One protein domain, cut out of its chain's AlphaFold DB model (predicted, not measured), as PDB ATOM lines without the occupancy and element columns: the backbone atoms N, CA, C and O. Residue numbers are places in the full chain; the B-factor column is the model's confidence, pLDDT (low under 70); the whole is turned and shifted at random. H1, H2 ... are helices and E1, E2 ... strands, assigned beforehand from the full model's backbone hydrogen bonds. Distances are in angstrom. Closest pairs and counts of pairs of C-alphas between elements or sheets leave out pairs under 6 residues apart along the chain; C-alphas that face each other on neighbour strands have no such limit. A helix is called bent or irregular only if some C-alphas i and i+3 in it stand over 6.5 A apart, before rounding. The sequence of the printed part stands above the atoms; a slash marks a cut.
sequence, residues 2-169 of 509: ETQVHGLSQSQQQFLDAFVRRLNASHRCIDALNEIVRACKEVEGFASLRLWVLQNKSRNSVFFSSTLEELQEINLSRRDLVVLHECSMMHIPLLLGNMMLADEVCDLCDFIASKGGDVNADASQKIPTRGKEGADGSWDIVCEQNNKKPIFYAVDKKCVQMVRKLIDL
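AT A GLANCE: This is residues 2 to 169 of the 509 residues of the protein "Ankyrin repeat family protein" of Anaplasma phagocytophilum str. ApNP (UniProt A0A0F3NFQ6). Three helical hairpins, H1 with H2, H4 with H5 and H6 with H7, stand beside one another, next to a strongly twisted five-stranded sheet; H1 and H4 pack on the sheet, while H2, H5 and H7 form a row away from it. H3 covers part of the face opposite H4, and residues 133 to 138 of the E4 to E5 link stick out. The printed part has 168 residues, with seven named helices and five named strands in the order H1 H2 E1 E2 H3 E3 H4 H5 E4 E5 H6 H7; the antiparallel sheet runs E2 E1 E3 E4 E5, and the class is mixed. The whole is compact, with a radius of gyration of the C-alphas of 15.9 A and spans of 50 by 38 by 29 A.

HOW THE PARTS SIT: Start at H1, residues 10 to 25, whose residues 19 to 24 alone touch H2, residues 29 to 42, closest at the C-alphas of Leu 23 and Ala 32, 5.1 A. Next comes the hairpin of E1, residues 50 to 56, and E2, residues 61 to 65, where N 54 and O 63 are 2.8 A apart. H1 lies over E2 at a height over the sheet of 8.2 A. H3, residues 68 to 72, lies over E1. E3, residues 81 to 88, pairs with E1 through N 53 and O 85, 2.9 A; E2, H3 and E3 form a split strand-helix-strand unit, two strands running the same way with E1 between them, and its crossover is right-handed. On the opposite face from H3 is H4, residues 91 to 99, over E1 at 8.9 A; it is irregular, with C-alphas 95 and 98 7.4 A apart. H5, residues 102 to 114, touches H4 with residues 105 to 109 alone, closest at the C-alphas of Pro 93 and Val 105, 5.3 A, and touches H2 with residues 108 to 112 alone, closest at those of Cys 40 and Ile 112, 7.3 A. E4, residues 123 to 125, pairs with E3 through N 86 and O 124, 3.3 A, and with E5, residues 144 to 148, through N 123 and O 148, 3.3 A. H6, residues 150 to 156, touches H4, closest at the C-alphas of His 91 and Pro 150, 5.6 A. H7, residues 160 to 168, touches H6, opposite ways at a shallow tilt of 18 degrees, closest at the C-alphas of Ala 154 and Val 163, 5.4 A; it also touches H5, closest at those of Cys 106 and Met 162, 6.1 A. Every O i to N i+4 pair is within hydrogen-bond range in H1, H2, H3, H5, H6 and H7, but 3 of 5 in H4.

IN THESE COORDINATES: Find C-alpha 10 at (-6.769, -23.929, 8.440); from there H1 runs 22.8 A. H2 spans 20.1 A, E1 19.4 A, E3 20.3 A and H5 18.3 A. H7 ends at C-alpha 168, (-25.681, -28.918, 38.126).

THE WHOLE: The C-alphas of Ala 135 and Asp 168 are the two farthest apart, 51.2 A. The printed part has no cut, and its one long link, E4 to E5, has 18 residues. The mean pLDDT of the printed part is 72.3; look for values under 70 at, among others, residues 2 to 9, 68 to 85 and 124 to 146.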
ATOM      1  N   GLU A   2       5.158 -28.583  14.950       30.92
ATOM      2  CA  GLU A   2       3.977 -29.005  15.721       30.92
ATOM      3  C   GLU A   2       3.261 -27.746  16.243       30.92
ATOM      4  O   GLU A   2       3.164 -27.506  17.434       30.92
ATOM      5  N   THR A   3       2.829 -26.881  15.320       35.94
ATOM      6  CA  THR A   3       2.222 -25.560  15.595       35.94
ATOM      7  C   THR A   3       0.725 -25.549  15.281       35.94
ATOM      8  O   THR A   3       0.217 -24.638  14.630       35.94
ATOM      9  N   GLN A   4       0.007 -26.606  15.653       41.69
ATOM     10  CA  GLN A   4      -1.451 -26.648  15.557       41.69
ATOM     11  C   GLN A   4      -1.999 -27.199  16.863       41.69
ATOM     12  O   GLN A   4      -1.513 -28.216  17.354       41.69
ATOM     13  N   VAL A   5      -3.046 -26.566  17.396       47.94
ATOM     14  CA  VAL A   5      -3.956 -27.266  18.307       47.94
ATOM     15  C   VAL A   5      -4.461 -28.473  17.510       47.94
ATOM     16  O   VAL A   5      -5.080 -28.295  16.458       47.94
ATOM     17  N   HIS A   6      -4.064 -29.685  17.908       47.16
ATOM     18  CA  HIS A   6      -4.242 -30.895  17.100       47.16
ATOM     19  C   HIS A   6      -5.683 -31.010  16.568       47.16
ATOM     20  O   HIS A   6      -6.634 -31.042  17.342       47.16
ATOM     21  N   GLY A   7      -5.839 -31.098  15.240       52.75
ATOM     22  CA  GLY A   7      -7.119 -31.410  14.588       52.75
ATOM     23  C   GLY A   7      -7.921 -30.231  14.023       52.75
ATOM     24  O   GLY A   7      -9.000 -30.466  13.481       52.75
ATOM     25  N   LEU A   8      -7.427 -28.989  14.090       59.94
ATOM     26  CA  LEU A   8      -8.122 -27.838  13.495       59.94
ATOM     27  C   LEU A   8      -7.842 -27.672  11.999       59.94
ATOM     28  O   LEU A   8      -6.704 -27.746  11.536       59.94
ATOM     29  N   SER A   9      -8.890 -27.372  11.228       67.75
ATOM     30  CA  SER A   9      -8.743 -26.916   9.844       67.75
ATOM     31  C   SER A   9      -8.045 -25.552   9.787       67.75
ATOM     32  O   SER A   9      -8.113 -24.752  10.722       67.75
ATOM     33  N   GLN A  10      -7.434 -25.224   8.645       70.31
ATOM     34  CA  GLN A  10      -6.769 -23.929   8.440       70.31
ATOM     35  C   GLN A  10      -7.705 -22.731   8.693       70.31
ATOM     36  O   GLN A  10      -7.273 -21.708   9.221       70.31
ATOM     37  N   SER A  11      -8.994 -22.874   8.367       67.69
ATOM     38  CA  SER A  11     -10.018 -21.855   8.637       67.69
ATOM     39  C   SER A  11     -10.313 -21.680  10.132       67.69
ATOM     40  O   SER A  11     -10.433 -20.553  10.609       67.69
ATOM     41  N   GLN A  12     -10.352 -22.781  10.892       69.25
ATOM     42  CA  GLN A  12     -10.552 -22.761  12.342       69.25
ATOM     43  C   GLN A  12      -9.339 -22.165  13.061       69.25
ATOM     44  O   GLN A  12      -9.522 -21.380  13.985       69.25
ATOM     45  N   GLN A  13      -8.119 -22.460  12.601       74.00
ATOM     46  CA  GLN A  13      -6.901 -21.868  13.158       74.00
ATOM     47  C   GLN A  13      -6.849 -20.347  12.933       74.00
ATOM     48  O   GLN A  13      -6.616 -19.599  13.874       74.00
ATOM     49  N   GLN A  14      -7.151 -19.868  11.720       75.56
ATOM     50  CA  GLN A  14      -7.203 -18.425  11.437       75.56
ATOM     51  C   GLN A  14      -8.257 -17.702  12.284       75.56
ATOM     52  O   GLN A  14      -8.028 -16.580  12.747       75.56
ATOM     53  N   PHE A  15      -9.410 -18.341  12.496       75.88
ATOM     54  CA  PHE A  15     -10.441 -17.812  13.380       75.88
ATOM     55  C   PHE A  15      -9.962 -17.767  14.835       75.88
ATOM     56  O   PHE A  15     -10.138 -16.740  15.492       75.88
ATOM     57  N   LEU A  16      -9.327 -18.841  15.317       73.88
ATOM     58  CA  LEU A  16      -8.782 -18.940  16.670       73.88
ATOM     59  C   LEU A  16      -7.733 -17.854  16.934       73.88
ATOM     60  O   LEU A  16      -7.832 -17.148  17.932       73.88
ATOM     61  N   ASP A  17      -6.794 -17.650  16.009       76.94
ATOM     62  CA  ASP A  17      -5.766 -16.609  16.118       76.94
ATOM     63  C   ASP A  17      -6.395 -15.205  16.166       76.94
ATOM     64  O   ASP A  17      -5.997 -14.344  16.955       76.94
ATOM     65  N   ALA A  18      -7.413 -14.954  15.335       78.94
ATOM     66  CA  ALA A  18      -8.131 -13.683  15.329       78.94
ATOM     67  C   ALA A  18      -8.932 -13.469  16.624       78.94
ATOM     68  O   ALA A  18      -8.959 -12.353  17.148       78.94
ATOM     69  N   PHE A  19      -9.566 -14.523  17.140       81.25
ATOM     70  CA  PHE A  19     -10.282 -14.520  18.412       81.25
ATOM     71  C   PHE A  19      -9.334 -14.222  19.580       81.25
ATOM     72  O   PHE A  19      -9.586 -13.286  20.331       81.25
ATOM     73  N   VAL A  20      -8.205 -14.927  19.678       78.31
ATOM     74  CA  VAL A  20      -7.175 -14.718  20.708       78.31
ATOM     75  C   VAL A  20      -6.679 -13.271  20.718       78.31
ATOM     76  O   VAL A  20      -6.570 -12.663  21.782       78.31
ATOM     77  N   ARG A  21      -6.425 -12.675  19.544       79.00
ATOM     78  CA  ARG A  21      -6.020 -11.261  19.456       79.00
ATOM     79  C   ARG A  21      -7.086 -10.319  20.010       79.00
ATOM     80  O   ARG A  21      -6.736  -9.385  20.726       79.00
ATOM     81  N   ARG A  22      -8.368 -10.551  19.703       79.38
ATOM     82  CA  ARG A  22      -9.478  -9.741  20.240       79.38
ATOM     83  C   ARG A  22      -9.646  -9.939  21.745       79.38
ATOM     84  O   ARG A  22      -9.823  -8.963  22.471       79.38
ATOM     85  N   LEU A  23      -9.511 -11.177  22.214       76.12
ATOM     86  CA  LEU A  23      -9.590 -11.529  23.626       76.12
ATOM     87  C   LEU A  23      -8.484 -10.832  24.433       76.12
ATOM     88  O   LEU A  23      -8.772 -10.179  25.428       76.12
ATOM     89  N   ASN A  24      -7.236 -10.864  23.956       75.31
ATOM     90  CA  ASN A  24      -6.110 -10.174  24.597       75.31
ATOM     91  C   ASN A  24      -6.174  -8.638  24.472       75.31
ATOM     92  O   ASN A  24      -5.610  -7.935  25.308       75.31
ATOM     93  N   ALA A  25      -6.836  -8.105  23.440       77.50
ATOM     94  CA  ALA A  25      -7.059  -6.665  23.271       77.50
ATOM     95  C   ALA A  25      -8.224  -6.129  24.125       77.50
ATOM     96  O   ALA A  25      -8.412  -4.915  24.221       77.50
ATOM     97  N   SER A  26      -9.010  -7.014  24.741       72.12
ATOM     98  CA  SER A  26     -10.146  -6.636  25.576       72.12
ATOM     99  C   SER A  26      -9.652  -6.016  26.883       72.12
ATOM    100  O   SER A  26      -9.087  -6.686  27.742       72.12
ATOM    101  N   HIS A  27      -9.861  -4.708  27.042       66.00
ATOM    102  CA  HIS A  27      -9.454  -3.977  28.246       66.00
ATOM    103  C   HIS A  27     -10.418  -4.173  29.427       66.00
ATOM    104  O   HIS A  27     -10.046  -3.893  30.567       66.00
ATOM    105  N   ARG A  28     -11.649  -4.640  29.171       67.19
ATOM    106  CA  ARG A  28     -12.641  -5.008  30.190       67.19
ATOM    107  C   ARG A  28     -13.018  -6.476  30.030       67.19
ATOM    108  O   ARG A  28     -13.153  -6.957  28.908       67.19
ATOM    109  N   CYS A  29     -13.273  -7.163  31.142       66.44
ATOM    110  CA  CYS A  29     -13.671  -8.573  31.103       66.44
ATOM    111  C   CYS A  29     -14.973  -8.791  30.334       66.44
ATOM    112  O   CYS A  29     -15.069  -9.749  29.581       66.44
ATOM    113  N   ILE A  30     -15.920  -7.856  30.408       68.25
ATOM    114  CA  ILE A  30     -17.180  -7.953  29.662       68.25
ATOM    115  C   ILE A  30     -16.989  -7.992  28.136       68.25
ATOM    116  O   ILE A  30     -17.739  -8.670  27.438       68.25
ATOM    117  N   ASP A  31     -15.956  -7.326  27.612       74.81
ATOM    118  CA  ASP A  31     -15.651  -7.336  26.179       74.81
ATOM    119  C   ASP A  31     -15.111  -8.712  25.761       74.81
ATOM    120  O   ASP A  31     -15.537  -9.272  24.749       74.81
ATOM    121  N   ALA A  32     -14.264  -9.307  26.608       71.06
ATOM    122  CA  ALA A  32     -13.775 -10.671  26.436       71.06
ATOM    123  C   ALA A  32     -14.922 -11.700  26.459       71.06
ATOM    124  O   ALA A  32     -14.942 -12.624  25.646       71.06
ATOM    125  N   LEU A  33     -15.917 -11.515  27.335       72.31
ATOM    126  CA  LEU A  33     -17.104 -12.378  27.406       72.31
ATOM    127  C   LEU A  33     -17.960 -12.290  26.154       72.31
ATOM    128  O   LEU A  33     -18.348 -13.317  25.597       72.31
ATOM    129  N   ASN A  34     -18.237 -11.074  25.690       80.69
ATOM    130  CA  ASN A  34     -19.022 -10.862  24.481       80.69
ATOM    131  C   ASN A  34     -18.357 -11.513  23.265       80.69
ATOM    132  O   ASN A  34     -19.050 -12.107  22.439       80.69
ATOM    133  N   GLU A  35     -17.025 -11.472  23.182       81.81
ATOM    134  CA  GLU A  35     -16.274 -12.181  22.144       81.81
ATOM    135  C   GLU A  35     -16.378 -13.707  22.271       81.81
ATOM    136  O   GLU A  35     -16.581 -14.376  21.258       81.81
ATOM    137  N   ILE A  36     -16.315 -14.273  23.482       79.12
ATOM    138  CA  ILE A  36     -16.524 -15.717  23.699       79.12
ATOM    139  C   ILE A  36     -17.934 -16.127  23.261       79.12
ATOM    140  O   ILE A  36     -18.102 -17.080  22.496       79.12
ATOM    141  N   VAL A  37     -18.956 -15.393  23.709       81.75
ATOM    142  CA  VAL A  37     -20.357 -15.663  23.362       81.75
ATOM    143  C   VAL A  37     -20.564 -15.569  21.855       81.75
ATOM    144  O   VAL A  37     -21.225 -16.426  21.267       81.75
ATOM    145  N   ARG A  38     -19.991 -14.545  21.218       83.50
ATOM    146  CA  ARG A  38     -20.038 -14.363  19.768       83.50
ATOM    147  C   ARG A  38     -19.397 -15.543  19.041       83.50
ATOM    148  O   ARG A  38     -20.040 -16.128  18.172       83.50
ATOM    149  N   ALA A  39     -18.184 -15.929  19.425       79.75
ATOM    150  CA  ALA A  39     -17.454 -17.024  18.794       79.75
ATOM    151  C   ALA A  39     -18.200 -18.366  18.903       79.75
ATOM    152  O   ALA A  39     -18.381 -19.053  17.899       79.75
ATOM    153  N   CYS A  40     -18.742 -18.683  20.081       78.56
ATOM    154  CA  CYS A  40     -19.580 -19.865  20.317       78.56
ATOM    155  C   CYS A  40     -20.920 -19.860  19.547       78.56
ATOM    156  O   CYS A  40     -21.552 -20.910  19.419       78.56
ATOM    157  N   LYS A  41     -21.404 -18.702  19.069       82.81
ATOM    158  CA  LYS A  41     -22.594 -18.608  18.196       82.81
ATOM    159  C   LYS A  41     -22.245 -18.757  16.720       82.81
ATOM    160  O   LYS A  41     -23.032 -19.338  15.981       82.81
ATOM    161  N   GLU A  42     -21.121 -18.184  16.299       80.88
ATOM    162  CA  GLU A  42     -20.725 -18.107  14.891       80.88
ATOM    163  C   GLU A  42     -20.051 -19.394  14.392       80.88
ATOM    164  O   GLU A  42     -20.161 -19.711  13.208       80.88
ATOM    165  N   VAL A  43     -19.372 -20.140  15.271       76.50
ATOM    166  CA  VAL A  43     -18.574 -21.314  14.893       76.50
ATOM    167  C   VAL A  43     -19.083 -22.570  15.602       76.50
ATOM    168  O   VAL A  43     -19.044 -22.685  16.827       76.50
ATOM    169  N   GLU A  44     -19.547 -23.541  14.817       75.12
ATOM    170  CA  GLU A  44     -19.960 -24.852  15.322       75.12
ATOM    171  C   GLU A  44     -18.758 -25.613  15.910       75.12
ATOM    172  O   GLU A  44     -17.658 -25.592  15.354       75.12
ATOM    173  N   GLY A  45     -18.946 -26.251  17.069       71.75
ATOM    174  CA  GLY A  45     -17.874 -26.959  17.782       71.75
ATOM    175  C   GLY A  45     -16.853 -26.053  18.484       71.75
ATOM    176  O   GLY A  45     -15.902 -26.562  19.075       71.75
ATOM    177  N   PHE A  46     -17.041 -24.724  18.482       75.50
ATOM    178  CA  PHE A  46     -16.114 -23.789  19.133       75.50
ATOM    179  C   PHE A  46     -15.968 -24.044  20.642       75.50
ATOM    180  O   PHE A  46     -14.884 -23.895  21.197       75.50
ATOM    181  N   ALA A  47     -17.036 -24.495  21.304       76.88
ATOM    182  CA  ALA A  47     -17.024 -24.815  22.732       76.88
ATOM    183  C   ALA A  47     -16.076 -25.977  23.100       76.88
ATOM    184  O   ALA A  47     -15.668 -26.094  24.255       76.88
ATOM    185  N   SER A  48     -15.696 -26.813  22.128       75.12
ATOM    186  CA  SER A  48     -14.764 -27.932  22.309       75.12
ATOM    187  C   SER A  48     -13.306 -27.551  22.025       75.12
ATOM    188  O   SER A  48     -12.414 -28.387  22.173       75.12
ATOM    189  N   LEU A  49     -13.045 -26.305  21.613       76.69
ATOM    190  CA  LEU A  49     -11.692 -25.829  21.347       76.69
ATOM    191  C   LEU A  49     -10.876 -25.692  22.628       76.69
ATOM    192  O   LEU A  49     -11.400 -25.458  23.724       76.69
ATOM    193  N   ARG A  50      -9.561 -25.808  22.447       76.81
ATOM    194  CA  ARG A  50      -8.564 -25.643  23.494       76.81
ATOM    195  C   ARG A  50      -7.684 -24.432  23.210       76.81
ATOM    196  O   ARG A  50      -7.352 -24.152  22.060       76.81
ATOM    197  N   LEU A  51      -7.325 -23.718  24.271       77.19
ATOM    198  CA  LEU A  51      -6.463 -22.541  24.239       77.19
ATOM    199  C   LEU A  51      -5.314 -22.700  25.217       77.19
ATOM    200  O   LEU A  51      -5.479 -23.270  26.297       77.19
ATOM    201  N   TRP A  52      -4.179 -22.106  24.867       76.62
ATOM    202  CA  TRP A  52      -3.079 -21.931  25.796       76.62
ATOM    203  C   TRP A  52      -3.325 -20.699  26.662       76.62
ATOM    204  O   TRP A  52      -3.594 -19.614  26.143       76.62
ATOM    205  N   VAL A  53      -3.230 -20.856  27.984       75.56
ATOM    206  CA  VAL A  53      -3.494 -19.764  28.931       75.56
ATOM    207  C   VAL A  53      -2.322 -19.534  29.876       75.56
ATOM    208  O   VAL A  53      -1.872 -20.443  30.572       75.56
ATOM    209  N   LEU A  54      -1.856 -18.290  29.940       75.06
ATOM    210  CA  LEU A  54      -0.808 -17.813  30.837       75.06
ATOM    211  C   LEU A  54      -1.419 -16.904  31.909       75.06
ATOM    212  O   LEU A  54      -1.993 -15.864  31.586       75.06
ATOM    213  N   GLN A  55      -1.259 -17.252  33.188       72.25
ATOM    214  CA  GLN A  55      -1.787 -16.461  34.299       72.25
ATOM    215  C   GLN A  55      -0.660 -15.779  35.083       72.25
ATOM    216  O   GLN A  55       0.279 -16.406  35.571       72.25
ATOM    217  N   ASN A  56      -0.785 -14.469  35.274       68.94
ATOM    218  CA  ASN A  56       0.074 -13.717  36.175       68.94
ATOM    219  C   ASN A  56      -0.624 -13.553  37.529       68.94
ATOM    220  O   ASN A  56      -1.576 -12.779  37.644       68.94
ATOM    221  N   LYS A  57      -0.140 -14.259  38.559       64.56
ATOM    222  CA  LYS A  57      -0.767 -14.232  39.888       64.56
ATOM    223  C   LYS A  57      -0.593 -12.888  40.598       64.56
ATOM    224  O   LYS A  57      -1.520 -12.454  41.268       64.56
ATOM    225  N   SER A  58       0.543 -12.201  40.436       63.69
ATOM    226  CA  SER A  58       0.785 -10.922  41.129       63.69
ATOM    227  C   SER A  58       0.043  -9.742  40.506       63.69
ATOM    228  O   SER A  58      -0.256  -8.771  41.196       63.69
ATOM    229  N   ARG A  59      -0.272  -9.821  39.208       62.91
ATOM    230  CA  ARG A  59      -1.008  -8.774  38.478       62.91
ATOM    231  C   ARG A  59      -2.467  -9.113  38.194       62.91
ATOM    232  O   ARG A  59      -3.142  -8.298  37.578       62.91
ATOM    233  N   ASN A  60      -2.928 -10.292  38.618       65.50
ATOM    234  CA  ASN A  60      -4.272 -10.805  38.359       65.50
ATOM    235  C   ASN A  60      -4.679 -10.677  36.875       65.50
ATOM    236  O   ASN A  60      -5.791 -10.272  36.562       65.50
ATOM    237  N   SER A  61      -3.751 -10.971  35.959       70.44
ATOM    238  CA  SER A  61      -3.958 -10.832  34.513       70.44
ATOM    239  C   SER A  61      -3.814 -12.177  33.810       70.44
ATOM    240  O   SER A  61      -2.970 -12.991  34.196       70.44
ATOM    241  N   VAL A  62      -4.596 -12.388  32.754       73.56
ATOM    242  CA  VAL A  62      -4.616 -13.624  31.963       73.56
ATOM    243  C   VAL A  62      -4.287 -13.292  30.510       73.56
ATOM    244  O   VAL A  62      -4.820 -12.327  29.971       73.56
ATOM    245  N   PHE A  63      -3.406 -14.076  29.894       75.00
ATOM    246  CA  PHE A  63      -3.067 -13.981  28.475       75.00
ATOM    247  C   PHE A  63      -3.415 -15.292  27.782       75.00
ATOM    248  O   PHE A  63      -3.118 -16.369  28.302       75.00
ATOM    249  N   PHE A  64      -4.015 -15.194  26.604       78.19
ATOM    250  CA  PHE A  64      -4.420 -16.335  25.794       78.19
ATOM    251  C   PHE A  64      -3.508 -16.460  24.571       78.19
ATOM    252  O   PHE A  64      -3.063 -15.449  24.030       78.19
ATOM    253  N   SER A  65      -3.247 -17.678  24.111       74.69
ATOM    254  CA  SER A  65      -2.639 -17.943  22.805       74.69
ATOM    255  C   SER A  65      -3.257 -19.176  22.158       74.69
ATOM    256  O   SER A  65      -3.797 -20.060  22.830       74.69
ATOM    257  N   SER A  66      -3.175 -19.224  20.834       72.81
ATOM    258  CA  SER A  66      -3.490 -20.400  20.036       72.81
ATOM    259  C   SER A  66      -2.326 -21.398  19.964       72.81
ATOM    260  O   SER A  66      -2.559 -22.554  19.619       72.81
ATOM    261  N   THR A  67      -1.095 -21.003  20.314       70.75
ATOM    262  CA  THR A  67       0.101 -21.859  20.244       70.75
ATOM    263  C   THR A  67       0.976 -21.743  21.492       70.75
ATOM    264  O   THR A  67       0.900 -20.781  22.257       70.75
ATOM    265  N   LEU A  68       1.812 -22.753  21.731       67.19
ATOM    266  CA  LEU A  68       2.729 -22.738  22.869       67.19
ATOM    267  C   LEU A  68       3.904 -21.784  22.617       67.19
ATOM    268  O   LEU A  68       4.358 -21.113  23.544       67.19
ATOM    269  N   GLU A  69       4.384 -21.730  21.376       67.75
ATOM    270  CA  GLU A  69       5.553 -20.958  20.956       67.75
ATOM    271  C   GLU A  69       5.365 -19.454  21.200       67.75
ATOM    272  O   GLU A  69       6.246 -18.812  21.769       67.75
ATOM    273  N   GLU A  70       4.188 -18.907  20.880       66.50
ATOM    274  CA  GLU A  70       3.857 -17.496  21.139       66.50
ATOM    275  C   GLU A  70       3.972 -17.122  22.624       66.50
ATOM    276  O   GLU A  70       4.315 -15.991  22.970       66.50
ATOM    277  N   LEU A  71       3.699 -18.067  23.528       65.94
ATOM    278  CA  LEU A  71       3.788 -17.825  24.965       65.94
ATOM    279  C   LEU A  71       5.194 -18.081  25.528       65.94
ATOM    280  O   LEU A  71       5.516 -17.536  26.584       65.94
ATOM    281  N   GLN A  72       6.050 -18.832  24.826       61.06
ATOM    282  CA  GLN A  72       7.474 -18.982  25.164       61.06
ATOM    283  C   GLN A  72       8.279 -17.703  24.889       61.06
ATOM    284  O   GLN A  72       9.253 -17.433  25.591       61.06
ATOM    285  N   GLU A  73       7.857 -16.885  23.920       62.31
ATOM    286  CA  GLU A  73       8.478 -15.582  23.633       62.31
ATOM    287  C   GLU A  73       8.238 -14.541  24.744       62.31
ATOM    288  O   GLU A  73       8.975 -13.556  24.871       62.31
ATOM    289  N   ILE A  74       7.237 -14.760  25.604       62.69
ATOM    290  CA  ILE A  74       6.985 -13.914  26.770       62.69
ATOM    291  C   ILE A  74       8.033 -14.236  27.840       62.69
ATOM    292  O   ILE A  74       7.994 -15.292  28.454       62.69
ATOM    293  N   ASN A  75       8.961 -13.310  28.106       54.66
ATOM    294  CA  ASN A  75      10.062 -13.503  29.059       54.66
ATOM    295  C   ASN A  75       9.569 -13.931  30.468       54.66
ATOM    296  O   ASN A  75       9.167 -13.102  31.292       54.66
ATOM    297  N   LEU A  76       9.658 -15.240  30.745       55.66
ATOM    298  CA  LEU A  76       9.177 -15.932  31.951       55.66
ATOM    299  C   LEU A  76      10.056 -15.722  33.200       55.66
ATOM    300  O   LEU A  76       9.822 -16.346  34.231       55.66
ATOM    301  N   SER A  77      11.059 -14.837  33.161       49.53
ATOM    302  CA  SER A  77      12.020 -14.612  34.263       49.53
ATOM    303  C   SER A  77      11.415 -14.116  35.592       49.53
ATOM    304  O   SER A  77      12.132 -13.955  36.585       49.53
ATOM    305  N   ARG A  78      10.099 -13.879  35.660       51.66
ATOM    306  CA  ARG A  78       9.401 -13.433  36.873       51.66
ATOM    307  C   ARG A  78       8.838 -14.617  37.654       51.66
ATOM    308  O   ARG A  78       8.023 -15.371  37.140       51.66
ATOM    309  N   ARG A  79       9.173 -14.687  38.948       51.44
ATOM    310  CA  ARG A  79       8.654 -15.677  39.922       51.44
ATOM    311  C   ARG A  79       7.121 -15.690  40.087       51.44
ATOM    312  O   ARG A  79       6.612 -16.586  40.750       51.44
ATOM    313  N   ASP A  80       6.416 -14.723  39.500       52.78
ATOM    314  CA  ASP A  80       4.971 -14.508  39.659       52.78
ATOM    315  C   ASP A  80       4.129 -15.033  38.478       52.78
ATOM    316  O   ASP A  80       2.895 -14.971  38.518       52.78
ATOM    317  N   LEU A  81       4.779 -15.505  37.409       54.03
ATOM    318  CA  LEU A  81       4.114 -16.074  36.237       54.03
ATOM    319  C   LEU A  81       3.889 -17.572  36.461       54.03
ATOM    320  O   LEU A  81       4.839 -18.322  36.673       54.03
ATOM    321  N   VAL A  82       2.628 -18.000  36.408       55.84
ATOM    322  CA  VAL A  82       2.242 -19.415  36.420       55.84
ATOM    323  C   VAL A  82       1.672 -19.744  35.042       55.84
ATOM    324  O   VAL A  82       0.800 -19.051  34.520       55.84
ATOM    325  N   VAL A  83       2.258 -20.754  34.409       55.16
ATOM    326  CA  VAL A  83       2.361 -20.854  32.951       55.16
ATOM    327  C   VAL A  83       1.564 -22.053  32.414       55.16
ATOM    328  O   VAL A  83       1.689 -23.167  32.913       55.16
ATOM    329  N   LEU A  84       0.768 -21.762  31.379       60.69
ATOM    330  CA  LEU A  84       0.380 -22.575  30.217       60.69
ATOM    331  C   LEU A  84      -0.443 -23.818  30.480       60.69
ATOM    332  O   LEU A  84       0.032 -24.949  30.377       60.69
ATOM    333  N   HIS A  85      -1.718 -23.557  30.748       62.72
ATOM    334  CA  HIS A  85      -2.741 -24.572  30.637       62.72
ATOM    335  C   HIS A  85      -3.207 -24.744  29.196       62.72
ATOM    336  O   HIS A  85      -3.464 -23.742  28.534       62.72
ATOM    337  N   GLU A  86      -3.374 -25.986  28.741       72.75
ATOM    338  CA  GLU A  86      -4.245 -26.271  27.600       72.75
ATOM    339  C   GLU A  86      -5.678 -26.402  28.126       72.75
ATOM    340  O   GLU A  86      -6.105 -27.457  28.598       72.75
ATOM    341  N   CYS A  87      -6.399 -25.289  28.105       77.12
ATOM    342  CA  CYS A  87      -7.723 -25.155  28.688       77.12
ATOM    343  C   CYS A  87      -8.808 -25.320  27.632       77.12
ATOM    344  O   CYS A  87      -8.739 -24.691  26.579       77.12
ATOM    345  N   SER A  88      -9.857 -26.087  27.940       83.88
ATOM    346  CA  SER A  88     -11.108 -25.995  27.178       83.88
ATOM    347  C   SER A  88     -11.779 -24.639  27.401       83.88
ATOM    348  O   SER A  88     -11.516 -23.960  28.401       83.88
ATOM    349  N   MET A  89     -12.722 -24.282  26.528       83.81
ATOM    350  CA  MET A  89     -13.550 -23.085  26.707       83.81
ATOM    351  C   MET A  89     -14.230 -23.022  28.085       83.81
ATOM    352  O   MET A  89     -14.386 -21.929  28.620       83.81
ATOM    353  N   MET A  90     -14.546 -24.167  28.705       87.75
ATOM    354  CA  MET A  90     -15.151 -24.228  30.044       87.75
ATOM    355  C   MET A  90     -14.249 -23.684  31.161       87.75
ATOM    356  O   MET A  90     -14.729 -23.215  32.188       87.75
ATOM    357  N   HIS A  91     -12.930 -23.719  30.981       85.56
ATOM    358  CA  HIS A  91     -11.994 -23.214  31.986       85.56
ATOM    359  C   HIS A  91     -11.880 -21.690  31.963       85.56
ATOM    360  O   HIS A  91     -11.531 -21.081  32.974       85.56
ATOM    361  N   ILE A  92     -12.144 -21.061  30.815       82.00
ATOM    362  CA  ILE A  92     -11.893 -19.632  30.605       82.00
ATOM    363  C   ILE A  92     -12.691 -18.755  31.582       82.00
ATOM    364  O   ILE A  92     -12.059 -17.921  32.235       82.00
ATOM    365  N   PRO A  93     -14.015 -18.946  31.772       83.75
ATOM    366  CA  PRO A  93     -14.780 -18.163  32.744       83.75
ATOM    367  C   PRO A  93     -14.213 -18.292  34.164       83.75
ATOM    368  O   PRO A  93     -14.087 -17.308  34.888       83.75
ATOM    369  N   LEU A  94     -13.782 -19.499  34.544       84.56
ATOM    370  CA  LEU A  94     -13.255 -19.802  35.878       84.56
ATOM    371  C   LEU A  94     -11.879 -19.165  36.121       84.56
ATOM    372  O   LEU A  94     -11.575 -18.707  37.225       84.56
ATOM    373  N   LEU A  95     -11.046 -19.095  35.080       79.44
ATOM    374  CA  LEU A  95      -9.749 -18.417  35.116       79.44
ATOM    375  C   LEU A  95      -9.908 -16.897  35.208       79.44
ATOM    376  O   LEU A  95      -9.177 -16.248  35.965       79.44
ATOM    377  N   LEU A  96     -10.885 -16.347  34.482       74.50
ATOM    378  CA  LEU A  96     -11.234 -14.927  34.504       74.50
ATOM    379  C   LEU A  96     -11.997 -14.511  35.769       74.50
ATOM    380  O   LEU A  96     -12.055 -13.320  36.053       74.50
ATOM    381  N   GLY A  97     -12.512 -15.456  36.563       66.50
ATOM    382  CA  GLY A  97     -13.417 -15.202  37.692       66.50
ATOM    383  C   GLY A  97     -12.934 -14.205  38.756       66.50
ATOM    384  O   GLY A  97     -13.758 -13.598  39.421       66.50
ATOM    385  N   ASN A  98     -11.627 -13.933  38.887       67.19
ATOM    386  CA  ASN A  98     -11.150 -12.848  39.772       67.19
ATOM    387  C   ASN A  98     -11.461 -11.436  39.243       67.19
ATOM    388  O   ASN A  98     -11.151 -10.446  39.904       67.19
ATOM    389  N   MET A  99     -11.952 -11.334  38.014       67.56
ATOM    390  CA  MET A  99     -12.219 -10.091  37.303       67.56
ATOM    391  C   MET A  99     -13.692  -9.988  36.866       67.56
ATOM    392  O   MET A  99     -14.039  -9.072  36.119       67.56
ATOM    393  N   MET A 100     -14.539 -10.921  37.314       71.38
ATOM    394  CA  MET A 100     -15.954 -11.046  36.956       71.38
ATOM    395  C   MET A 100     -16.820 -11.281  38.190       71.38
ATOM    396  O   MET A 100     -16.329 -11.750  39.216       71.38
ATOM    397  N   LEU A 101     -18.118 -10.996  38.074       81.75
ATOM    398  CA  LEU A 101     -19.091 -11.428  39.075       81.75
ATOM    399  C   LEU A 101     -19.381 -12.926  38.914       81.75
ATOM    400  O   LEU A 101     -19.380 -13.451  37.802       81.75
ATOM    401  N   ALA A 102     -19.652 -13.619  40.022       84.69
ATOM    402  CA  ALA A 102     -19.925 -15.057  40.011       84.69
ATOM    403  C   ALA A 102     -21.129 -15.426  39.123       84.69
ATOM    404  O   ALA A 102     -21.056 -16.421  38.402       84.69
ATOM    405  N   ASP A 103     -22.174 -14.592  39.100       86.75
ATOM    406  CA  ASP A 103     -23.347 -14.773  38.234       86.75
ATOM    407  C   ASP A 103     -22.962 -14.757  36.746       86.75
ATOM    408  O   ASP A 103     -23.336 -15.655  35.996       86.75
ATOM    409  N   GLU A 104     -22.117 -13.809  36.327       86.00
ATOM    410  CA  GLU A 104     -21.642 -13.714  34.938       86.00
ATOM    411  C   GLU A 104     -20.801 -14.935  34.540       86.00
ATOM    412  O   GLU A 104     -20.846 -15.396  33.397       86.00
ATOM    413  N   VAL A 105     -20.015 -15.467  35.484       87.06
ATOM    414  CA  VAL A 105     -19.241 -16.694  35.271       87.06
ATOM    415  C   VAL A 105     -20.183 -17.886  35.102       87.06
ATOM    416  O   VAL A 105     -19.987 -18.689  34.190       87.06
ATOM    417  N   CYS A 106     -21.213 -17.992  35.943       90.81
ATOM    418  CA  CYS A 106     -22.196 -19.071  35.893       90.81
ATOM    419  C   CYS A 106     -23.015 -19.048  34.594       90.81
ATOM    420  O   CYS A 106     -23.143 -20.092  33.951       90.81
ATOM    421  N   ASP A 107     -23.487 -17.873  34.171       89.94
ATOM    422  CA  ASP A 107     -24.219 -17.679  32.912       89.94
ATOM    423  C   ASP A 107     -23.375 -18.085  31.699       89.94
ATOM    424  O   ASP A 107     -23.865 -18.694  30.740       89.94
ATOM    425  N   LEU A 108     -22.074 -17.775  31.726       87.75
ATOM    426  CA  LEU A 108     -21.186 -18.168  30.643       87.75
ATOM    427  C   LEU A 108     -20.896 -19.676  30.652       87.75
ATOM    428  O   LEU A 108     -20.863 -20.281  29.580       87.75
ATOM    429  N   CYS A 109     -20.724 -20.296  31.822       91.19
ATOM    430  CA  CYS A 109     -20.602 -21.753  31.935       91.19
ATOM    431  C   CYS A 109     -21.844 -22.463  31.372       91.19
ATOM    432  O   CYS A 109     -21.698 -23.390  30.575       91.19
ATOM    433  N   ASP A 110     -23.048 -21.979  31.696       92.19
ATOM    434  CA  ASP A 110     -24.307 -22.456  31.105       92.19
ATOM    435  C   ASP A 110     -24.301 -22.362  29.589       92.19
ATOM    436  O   ASP A 110     -24.614 -23.317  28.875       92.19
ATOM    437  N   PHE A 111     -23.928 -21.189  29.083       89.88
ATOM    438  CA  PHE A 111     -23.923 -20.947  27.658       89.88
ATOM    439  C   PHE A 111     -22.930 -21.869  26.939       89.88
ATOM    440  O   PHE A 111     -23.285 -22.477  25.928       89.88
ATOM    441  N   ILE A 112     -21.715 -22.028  27.466       89.00
ATOM    442  CA  ILE A 112     -20.690 -22.911  26.896       89.00
ATOM    443  C   ILE A 112     -21.150 -24.376  26.948       89.00
ATOM    444  O   ILE A 112     -21.027 -25.079  25.942       89.00
ATOM    445  N   ALA A 113     -21.741 -24.826  28.059       91.06
ATOM    446  CA  ALA A 113     -22.292 -26.175  28.181       91.06
ATOM    447  C   ALA A 113     -23.427 -26.416  27.168       91.06
ATOM    448  O   ALA A 113     -23.423 -27.426  26.464       91.06
ATOM    449  N   SER A 114     -24.328 -25.441  26.977       90.56
ATOM    450  CA  SER A 114     -25.408 -25.504  25.972       90.56
ATOM    451  C   SER A 114     -24.903 -25.611  24.524       90.56
ATOM    452  O   SER A 114     -25.647 -26.003  23.624       90.56
ATOM    453  N   LYS A 115     -23.632 -25.261  24.290       89.44
ATOM    454  CA  LYS A 115     -22.940 -25.354  22.999       89.44
ATOM    455  C   LYS A 115     -22.042 -26.588  22.876       89.44
ATOM    456  O   LYS A 115     -21.289 -26.678  21.909       89.44
ATOM    457  N   GLY A 116     -22.137 -27.538  23.807       85.56
ATOM    458  CA  GLY A 116     -21.367 -28.784  23.789       85.56
ATOM    459  C   GLY A 116     -19.974 -28.665  24.410       85.56
ATOM    460  O   GLY A 116     -19.100 -29.479  24.117       85.56
ATOM    461  N   GLY A 117     -19.738 -27.642  25.235       87.38
ATOM    462  CA  GLY A 117     -18.517 -27.551  26.022       87.38
ATOM    463  C   GLY A 117     -18.477 -28.622  27.109       87.38
ATOM    464  O   GLY A 117     -19.449 -28.816  27.836       87.38
ATOM    465  N   ASP A 118     -17.339 -29.298  27.228       88.69
ATOM    466  CA  ASP A 118     -17.139 -30.361  28.210       88.69
ATOM    467  C   ASP A 118     -16.825 -29.779  29.601       88.69
ATOM    468  O   ASP A 118     -15.777 -29.155  29.813       88.69
ATOM    469  N   VAL A 119     -17.745 -29.999  30.546       91.56
ATOM    470  CA  VAL A 119     -17.626 -29.595  31.959       91.56
ATOM    471  C   VAL A 119     -16.542 -30.368  32.713       91.56
ATOM    472  O   VAL A 119     -16.032 -29.898  33.728       91.56
ATOM    473  N   ASN A 120     -16.140 -31.524  32.186       91.00
ATOM    474  CA  ASN A 120     -15.155 -32.428  32.767       91.00
ATOM    475  C   ASN A 120     -13.842 -32.458  31.983       91.00
ATOM    476  O   ASN A 120     -13.021 -33.354  32.203       91.00
ATOM    477  N   ALA A 121     -13.627 -31.477  31.105       87.38
ATOM    478  CA  ALA A 121     -12.420 -31.388  30.305       87.38
ATOM    479  C   ALA A 121     -11.178 -31.287  31.196       87.38
ATOM    480  O   ALA A 121     -11.128 -30.486  32.124       87.38
ATOM    481  N   ASP A 122     -10.138 -32.047  30.876       82.19
ATOM    482  CA  ASP A 122      -8.868 -31.933  31.584       82.19
ATOM    483  C   ASP A 122      -8.082 -30.725  31.077       82.19
ATOM    484  O   ASP A 122      -7.852 -30.597  29.869       82.19
ATOM    485  N   ALA A 123      -7.630 -29.863  31.989       76.44
ATOM    486  CA  ALA A 123      -6.534 -28.956  31.693       76.44
ATOM    487  C   ALA A 123      -5.206 -29.715  31.800       76.44
ATOM    488  O   ALA A 123      -4.957 -30.427  32.774       76.44
ATOM    489  N   SER A 124      -4.317 -29.536  30.825       69.50
ATOM    490  CA  SER A 124      -2.898 -29.823  31.049       69.50
ATOM    491  C   SER A 124      -2.278 -28.622  31.764       69.50
ATOM    492  O   SER A 124      -2.767 -27.507  31.614       69.50
ATOM    493  N   GLN A 125      -1.240 -28.804  32.580       62.00
ATOM    494  CA  GLN A 125      -0.470 -27.690  33.134       62.00
ATOM    495  C   GLN A 125       0.987 -27.865  32.721       62.00
ATOM    496  O   GLN A 125       1.539 -28.955  32.775       62.00
ATOM    497  N   LYS A 126       1.647 -26.796  32.290       57.34
ATOM    498  CA  LYS A 126       3.093 -26.826  32.051       57.34
ATOM    499  C   LYS A 126       3.773 -25.967  33.097       57.34
ATOM    500  O   LYS A 126       4.056 -24.795  32.872       57.34
ATOM    501  N   ILE A 127       3.991 -26.544  34.279       51.09
ATOM    502  CA  ILE A 127       4.682 -25.846  35.362       51.09
ATOM    503  C   ILE A 127       6.138 -25.647  34.931       51.09
ATOM    504  O   ILE A 127       6.837 -26.633  34.714       51.09
ATOM    505  N   PRO A 128       6.661 -24.412  34.875       48.41
ATOM    506  CA  PRO A 128       8.090 -24.202  34.747       48.41
ATOM    507  C   PRO A 128       8.724 -24.629  36.074       48.41
ATOM    508  O   PRO A 128       8.904 -23.836  37.001       48.41
ATOM    509  N   THR A 129       9.015 -25.918  36.229       44.41
ATOM    510  CA  THR A 129       9.988 -26.335  37.231       44.41
ATOM    511  C   THR A 129      11.342 -25.810  36.768       44.41
ATOM    512  O   THR A 129      11.587 -25.664  35.574       44.41
ATOM    513  N   ARG A 130      12.214 -25.430  37.709       43.06
ATOM    514  CA  ARG A 130      13.591 -25.036  37.384       43.06
ATOM    515  C   ARG A 130      14.264 -26.207  36.658       43.06
ATOM    516  O   ARG A 130      14.819 -27.086  37.317       43.06
ATOM    517  N   GLY A 131      14.227 -26.205  35.328       42.66
ATOM    518  CA  GLY A 131      15.159 -26.959  34.513       42.66
ATOM    519  C   GLY A 131      16.576 -26.567  34.920       42.66
ATOM    520  O   GLY A 131      16.826 -25.432  35.349       42.66
ATOM    521  N   LYS A 132      17.511 -27.516  34.844       43.16
ATOM    522  CA  LYS A 132      18.926 -27.141  34.808       43.16
ATOM    523  C   LYS A 132      19.071 -26.183  33.631       43.16
ATOM    524  O   LYS A 132      18.559 -26.485  32.561       43.16
ATOM    525  N   GLU A 133      19.706 -25.042  33.863       44.56
ATOM    526  CA  GLU A 133      20.081 -24.113  32.800       44.56
ATOM    527  C   GLU A 133      20.756 -24.939  31.695       44.56
ATOM    528  O   GLU A 133      21.737 -25.647  31.965       44.56
ATOM    529  N   GLY A 134      20.159 -24.956  30.500       48.41
ATOM    530  CA  GLY A 134      20.769 -25.589  29.340       48.41
ATOM    531  C   GLY A 134      22.145 -24.969  29.099       48.41
ATOM    532  O   GLY A 134      22.430 -23.861  29.554       48.41
ATOM    533  N   ALA A 135      23.028 -25.658  28.376       44.91
ATOM    534  CA  ALA A 135      24.365 -25.128  28.070       44.91
ATOM    535  C   ALA A 135      24.337 -23.775  27.311       44.91
ATOM    536  O   ALA A 135      25.368 -23.117  27.192       44.91
ATOM    537  N   ASP A 136      23.167 -23.370  26.812       48.25
ATOM    538  CA  ASP A 136      22.863 -22.139  26.088       48.25
ATOM    539  C   ASP A 136      22.161 -21.050  26.934       48.25
ATOM    540  O   ASP A 136      21.888 -19.967  26.417       48.25
ATOM    541  N   GLY A 137      21.873 -21.298  28.219       46.22
ATOM    542  CA  GLY A 137      21.142 -20.360  29.081       46.22
ATOM    543  C   GLY A 137      19.614 -20.409  28.942       46.22
ATOM    544  O   GLY A 137      18.926 -19.571  29.532       46.22
ATOM    545  N   SER A 138      19.063 -21.360  28.177       45.31
ATOM    546  CA  SER A 138      17.616 -21.569  28.064       45.31
ATOM    547  C   SER A 138      17.067 -22.363  29.262       45.31
ATOM    548  O   SER A 138      17.739 -23.223  29.842       45.31
ATOM    549  N   TRP A 139      15.845 -22.029  29.694       49.56
ATOM    550  CA  TRP A 139      15.149 -22.728  30.777       49.56
ATOM    551  C   TRP A 139      14.291 -23.851  30.192       49.56
ATOM    552  O   TRP A 139      13.308 -23.567  29.508       49.56
ATOM    553  N   ASP A 140      14.612 -25.108  30.504       45.81
ATOM    554  CA  ASP A 140      13.758 -26.243  30.138       45.81
ATOM    555  C   ASP A 140      12.435 -26.202  30.923       45.81
ATOM    556  O   ASP A 140      12.418 -26.302  32.154       45.81
ATOM    557  N   ILE A 141      11.318 -26.065  30.202       51.16
ATOM    558  CA  ILE A 141       9.959 -26.155  30.751       51.16
ATOM    559  C   ILE A 141       9.559 -27.633  30.782       51.16
ATOM    560  O   ILE A 141       9.239 -28.224  29.749       51.16
ATOM    561  N   VAL A 142       9.546 -28.241  31.968       47.22
ATOM    562  CA  VAL A 142       9.019 -29.603  32.138       47.22
ATOM    563  C   VAL A 142       7.492 -29.555  32.144       47.22
ATOM    564  O   VAL A 142       6.880 -28.807  32.899       47.22
ATOM    565  N   CYS A 143       6.860 -30.343  31.279       49.50
ATOM    566  CA  CYS A 143       5.405 -30.423  31.186       49.50
ATOM    567  C   CYS A 143       4.890 -31.501  32.150       49.50
ATOM    568  O   CYS A 143       5.271 -32.660  32.001       49.50
ATOM    569  N   GLU A 144       4.011 -31.154  33.091       52.09
ATOM    570  CA  GLU A 144       3.395 -32.117  34.016       52.09
ATOM    571  C   GLU A 144       1.873 -32.060  33.874       52.09
ATOM    572  O   GLU A 144       1.226 -31.104  34.293       52.09
ATOM    573  N   GLN A 145       1.281 -33.088  33.265       56.03
ATOM    574  CA  GLN A 145      -0.174 -33.193  33.146       56.03
ATOM    575  C   GLN A 145      -0.794 -33.237  34.548       56.03
ATOM    576  O   GLN A 145      -0.574 -34.191  35.287       56.03
ATOM    577  N   ASN A 146      -1.541 -32.194  34.923       65.62
ATOM    578  CA  ASN A 146      -2.217 -32.139  36.218       65.62
ATOM    579  C   ASN A 146      -3.670 -32.639  36.142       65.62
ATOM    580  O   ASN A 146      -4.250 -32.911  37.182       65.62
ATOM    581  N   ASN A 147      -4.248 -32.784  34.941       73.31
ATOM    582  CA  ASN A 147      -5.647 -33.167  34.704       73.31
ATOM    583  C   ASN A 147      -6.646 -32.370  35.564       73.31
ATOM    584  O   ASN A 147      -7.647 -32.894  36.050       73.31
ATOM    585  N   LYS A 148      -6.358 -31.085  35.804       80.44
ATOM    586  CA  LYS A 148      -7.180 -30.249  36.681       80.44
ATOM    587  C   LYS A 148      -8.468 -29.877  35.949       80.44
ATOM    588  O   LYS A 148      -8.446 -29.045  35.047       80.44
ATOM    589  N   LYS A 149      -9.579 -30.492  36.347       87.75
ATOM    590  CA  LYS A 149     -10.916 -30.218  35.798       87.75
ATOM    591  C   LYS A 149     -11.466 -28.850  36.238       87.75
ATOM    592  O   LYS A 149     -11.037 -28.332  37.277       87.75
ATOM    593  N   PRO A 150     -12.471 -28.289  35.532       89.75
ATOM    594  CA  PRO A 150     -13.129 -27.025  35.872       89.75
ATOM    595  C   PRO A 150     -13.532 -26.899  37.348       89.75
ATOM    596  O   PRO A 150     -13.284 -25.865  37.969       89.75
ATOM    597  N   ILE A 151     -14.054 -27.970  37.957       91.00
ATOM    598  CA  ILE A 151     -14.500 -27.953  39.359       91.00
ATOM    599  C   ILE A 151     -13.394 -27.542  40.342       91.00
ATOM    600  O   ILE A 151     -13.645 -26.770  41.264       91.00
ATOM    601  N   PHE A 152     -12.141 -27.938  40.103       87.00
ATOM    602  CA  PHE A 152     -11.026 -27.545  40.963       87.00
ATOM    603  C   PHE A 152     -10.716 -26.045  40.887       87.00
ATOM    604  O   PHE A 152     -10.205 -25.476  41.851       87.00
ATOM    605  N   TYR A 153     -10.981 -25.394  39.750       85.25
ATOM    606  CA  TYR A 153     -10.827 -23.943  39.628       85.25
ATOM    607  C   TYR A 153     -11.928 -23.213  40.395       85.25
ATOM    608  O   TYR A 153     -11.632 -22.232  41.064       85.25
ATOM    609  N   ALA A 154     -13.168 -23.707  40.366       88.44
ATOM    610  CA  ALA A 154     -14.243 -23.140  41.179       88.44
ATOM    611  C   ALA A 154     -13.950 -23.260  42.689       88.44
ATOM    612  O   ALA A 154     -14.131 -22.287  43.423       88.44
ATOM    613  N   VAL A 155     -13.403 -24.401  43.132       86.50
ATOM    614  CA  VAL A 155     -12.932 -24.593  44.517       86.50
ATOM    615  C   VAL A 155     -11.789 -23.627  44.863       86.50
ATOM    616  O   VAL A 155     -11.821 -23.008  45.920       86.50
ATOM    617  N   ASP A 156     -10.815 -23.427  43.964       80.31
ATOM    618  CA  ASP A 156      -9.709 -22.462  44.146       80.31
ATOM    619  C   ASP A 156     -10.210 -21.018  44.338       80.31
ATOM    620  O   ASP A 156      -9.625 -20.243  45.094       80.31
ATOM    621  N   LYS A 157     -11.321 -20.664  43.677       79.44
ATOM    622  CA  LYS A 157     -11.995 -19.364  43.827       79.44
ATOM    623  C   LYS A 157     -12.835 -19.244  45.092       79.44
ATOM    624  O   LYS A 157     -13.298 -18.142  45.374       79.44
ATOM    625  N   LYS A 158     -13.043 -20.338  45.835       82.00
ATOM    626  CA  LYS A 158     -13.872 -20.375  47.053       82.00
ATOM    627  C   LYS A 158     -15.315 -19.930  46.800       82.00
ATOM    628  O   LYS A 158     -15.995 -19.434  47.692       82.00
ATOM    629  N   CYS A 159     -15.773 -20.073  45.558       86.00
ATOM    630  CA  CYS A 159     -17.081 -19.599  45.148       86.00
ATOM    631  C   CYS A 159     -18.066 -20.765  45.129       86.00
ATOM    632  O   CYS A 159     -18.092 -21.562  44.188       86.00
ATOM    633  N   VAL A 160     -18.903 -20.828  46.164       89.81
ATOM    634  CA  VAL A 160     -19.986 -21.811  46.304       89.81
ATOM    635  C   VAL A 160     -20.864 -21.848  45.055       89.81
ATOM    636  O   VAL A 160     -21.137 -22.923  44.527       89.81
ATOM    637  N   GLN A 161     -21.282 -20.678  44.561       91.00
ATOM    638  CA  GLN A 161     -22.169 -20.563  43.402       91.00
ATOM    639  C   GLN A 161     -21.567 -21.239  42.169       91.00
ATOM    640  O   GLN A 161     -22.243 -22.019  41.505       91.00
ATOM    641  N   MET A 162     -20.273 -21.023  41.910       91.06
ATOM    642  CA  MET A 162     -19.571 -21.641  40.783       91.06
ATOM    643  C   MET A 162     -19.438 -23.159  40.946       91.06
ATOM    644  O   MET A 162     -19.607 -23.890  39.973       91.06
ATOM    645  N   VAL A 163     -19.151 -23.650  42.158       93.69
ATOM    646  CA  VAL A 163     -19.070 -25.098  42.429       93.69
ATOM    647  C   VAL A 163     -20.432 -25.756  42.218       93.69
ATOM    648  O   VAL A 163     -20.531 -26.716  41.457       93.69
ATOM    649  N   ARG A 164     -21.487 -25.198  42.823       95.19
ATOM    650  CA  ARG A 164     -22.871 -25.658  42.659       95.19
ATOM    651  C   ARG A 164     -23.262 -25.683  41.186       95.19
ATOM    652  O   ARG A 164     -23.776 -26.685  40.704       95.19
ATOM    653  N   LYS A 165     -22.912 -24.626  40.452       95.62
ATOM    654  CA  LYS A 165     -23.214 -24.532  39.030       95.62
ATOM    655  C   LYS A 165     -22.565 -25.635  38.201       95.62
ATOM    656  O   LYS A 165     -23.206 -26.207  37.327       95.62
ATOM    657  N   LEU A 166     -21.295 -25.934  38.458       95.00
ATOM    658  CA  LEU A 166     -20.596 -27.006  37.751       95.00
ATOM    659  C   LEU A 166     -21.172 -28.385  38.102       95.00
ATOM    660  O   LEU A 166     -21.284 -29.223  37.213       95.00
ATOM    661  N   ILE A 167     -21.587 -28.603  39.354       96.06
ATOM    662  CA  ILE A 167     -22.297 -29.826  39.766       96.06
ATOM    663  C   ILE A 167     -23.610 -29.972  38.986       96.06
ATOM    664  O   ILE A 167     -23.841 -31.028  38.400       96.06
ATOM    665  N   ASP A 168     -24.419 -28.910  38.888       96.00
ATOM    666  CA  ASP A 168     -25.681 -28.918  38.126       96.00
ATOM    667  C   ASP A 168     -25.464 -29.233  36.634       96.00
ATOM    668  O   ASP A 168     -26.314 -29.842  35.984       96.00
ATOM    669  N   LEU A 169     -24.307 -28.843  36.088       95.94
ATOM    670  CA  LEU A 169     -23.889 -29.143  34.716       95.94
ATOM    671  C   LEU A 169     -23.301 -30.558  34.541       95.94
ATOM    672  O   LEU A 169     -22.988 -30.939  33.412       95.94
TER     673      LEU A 169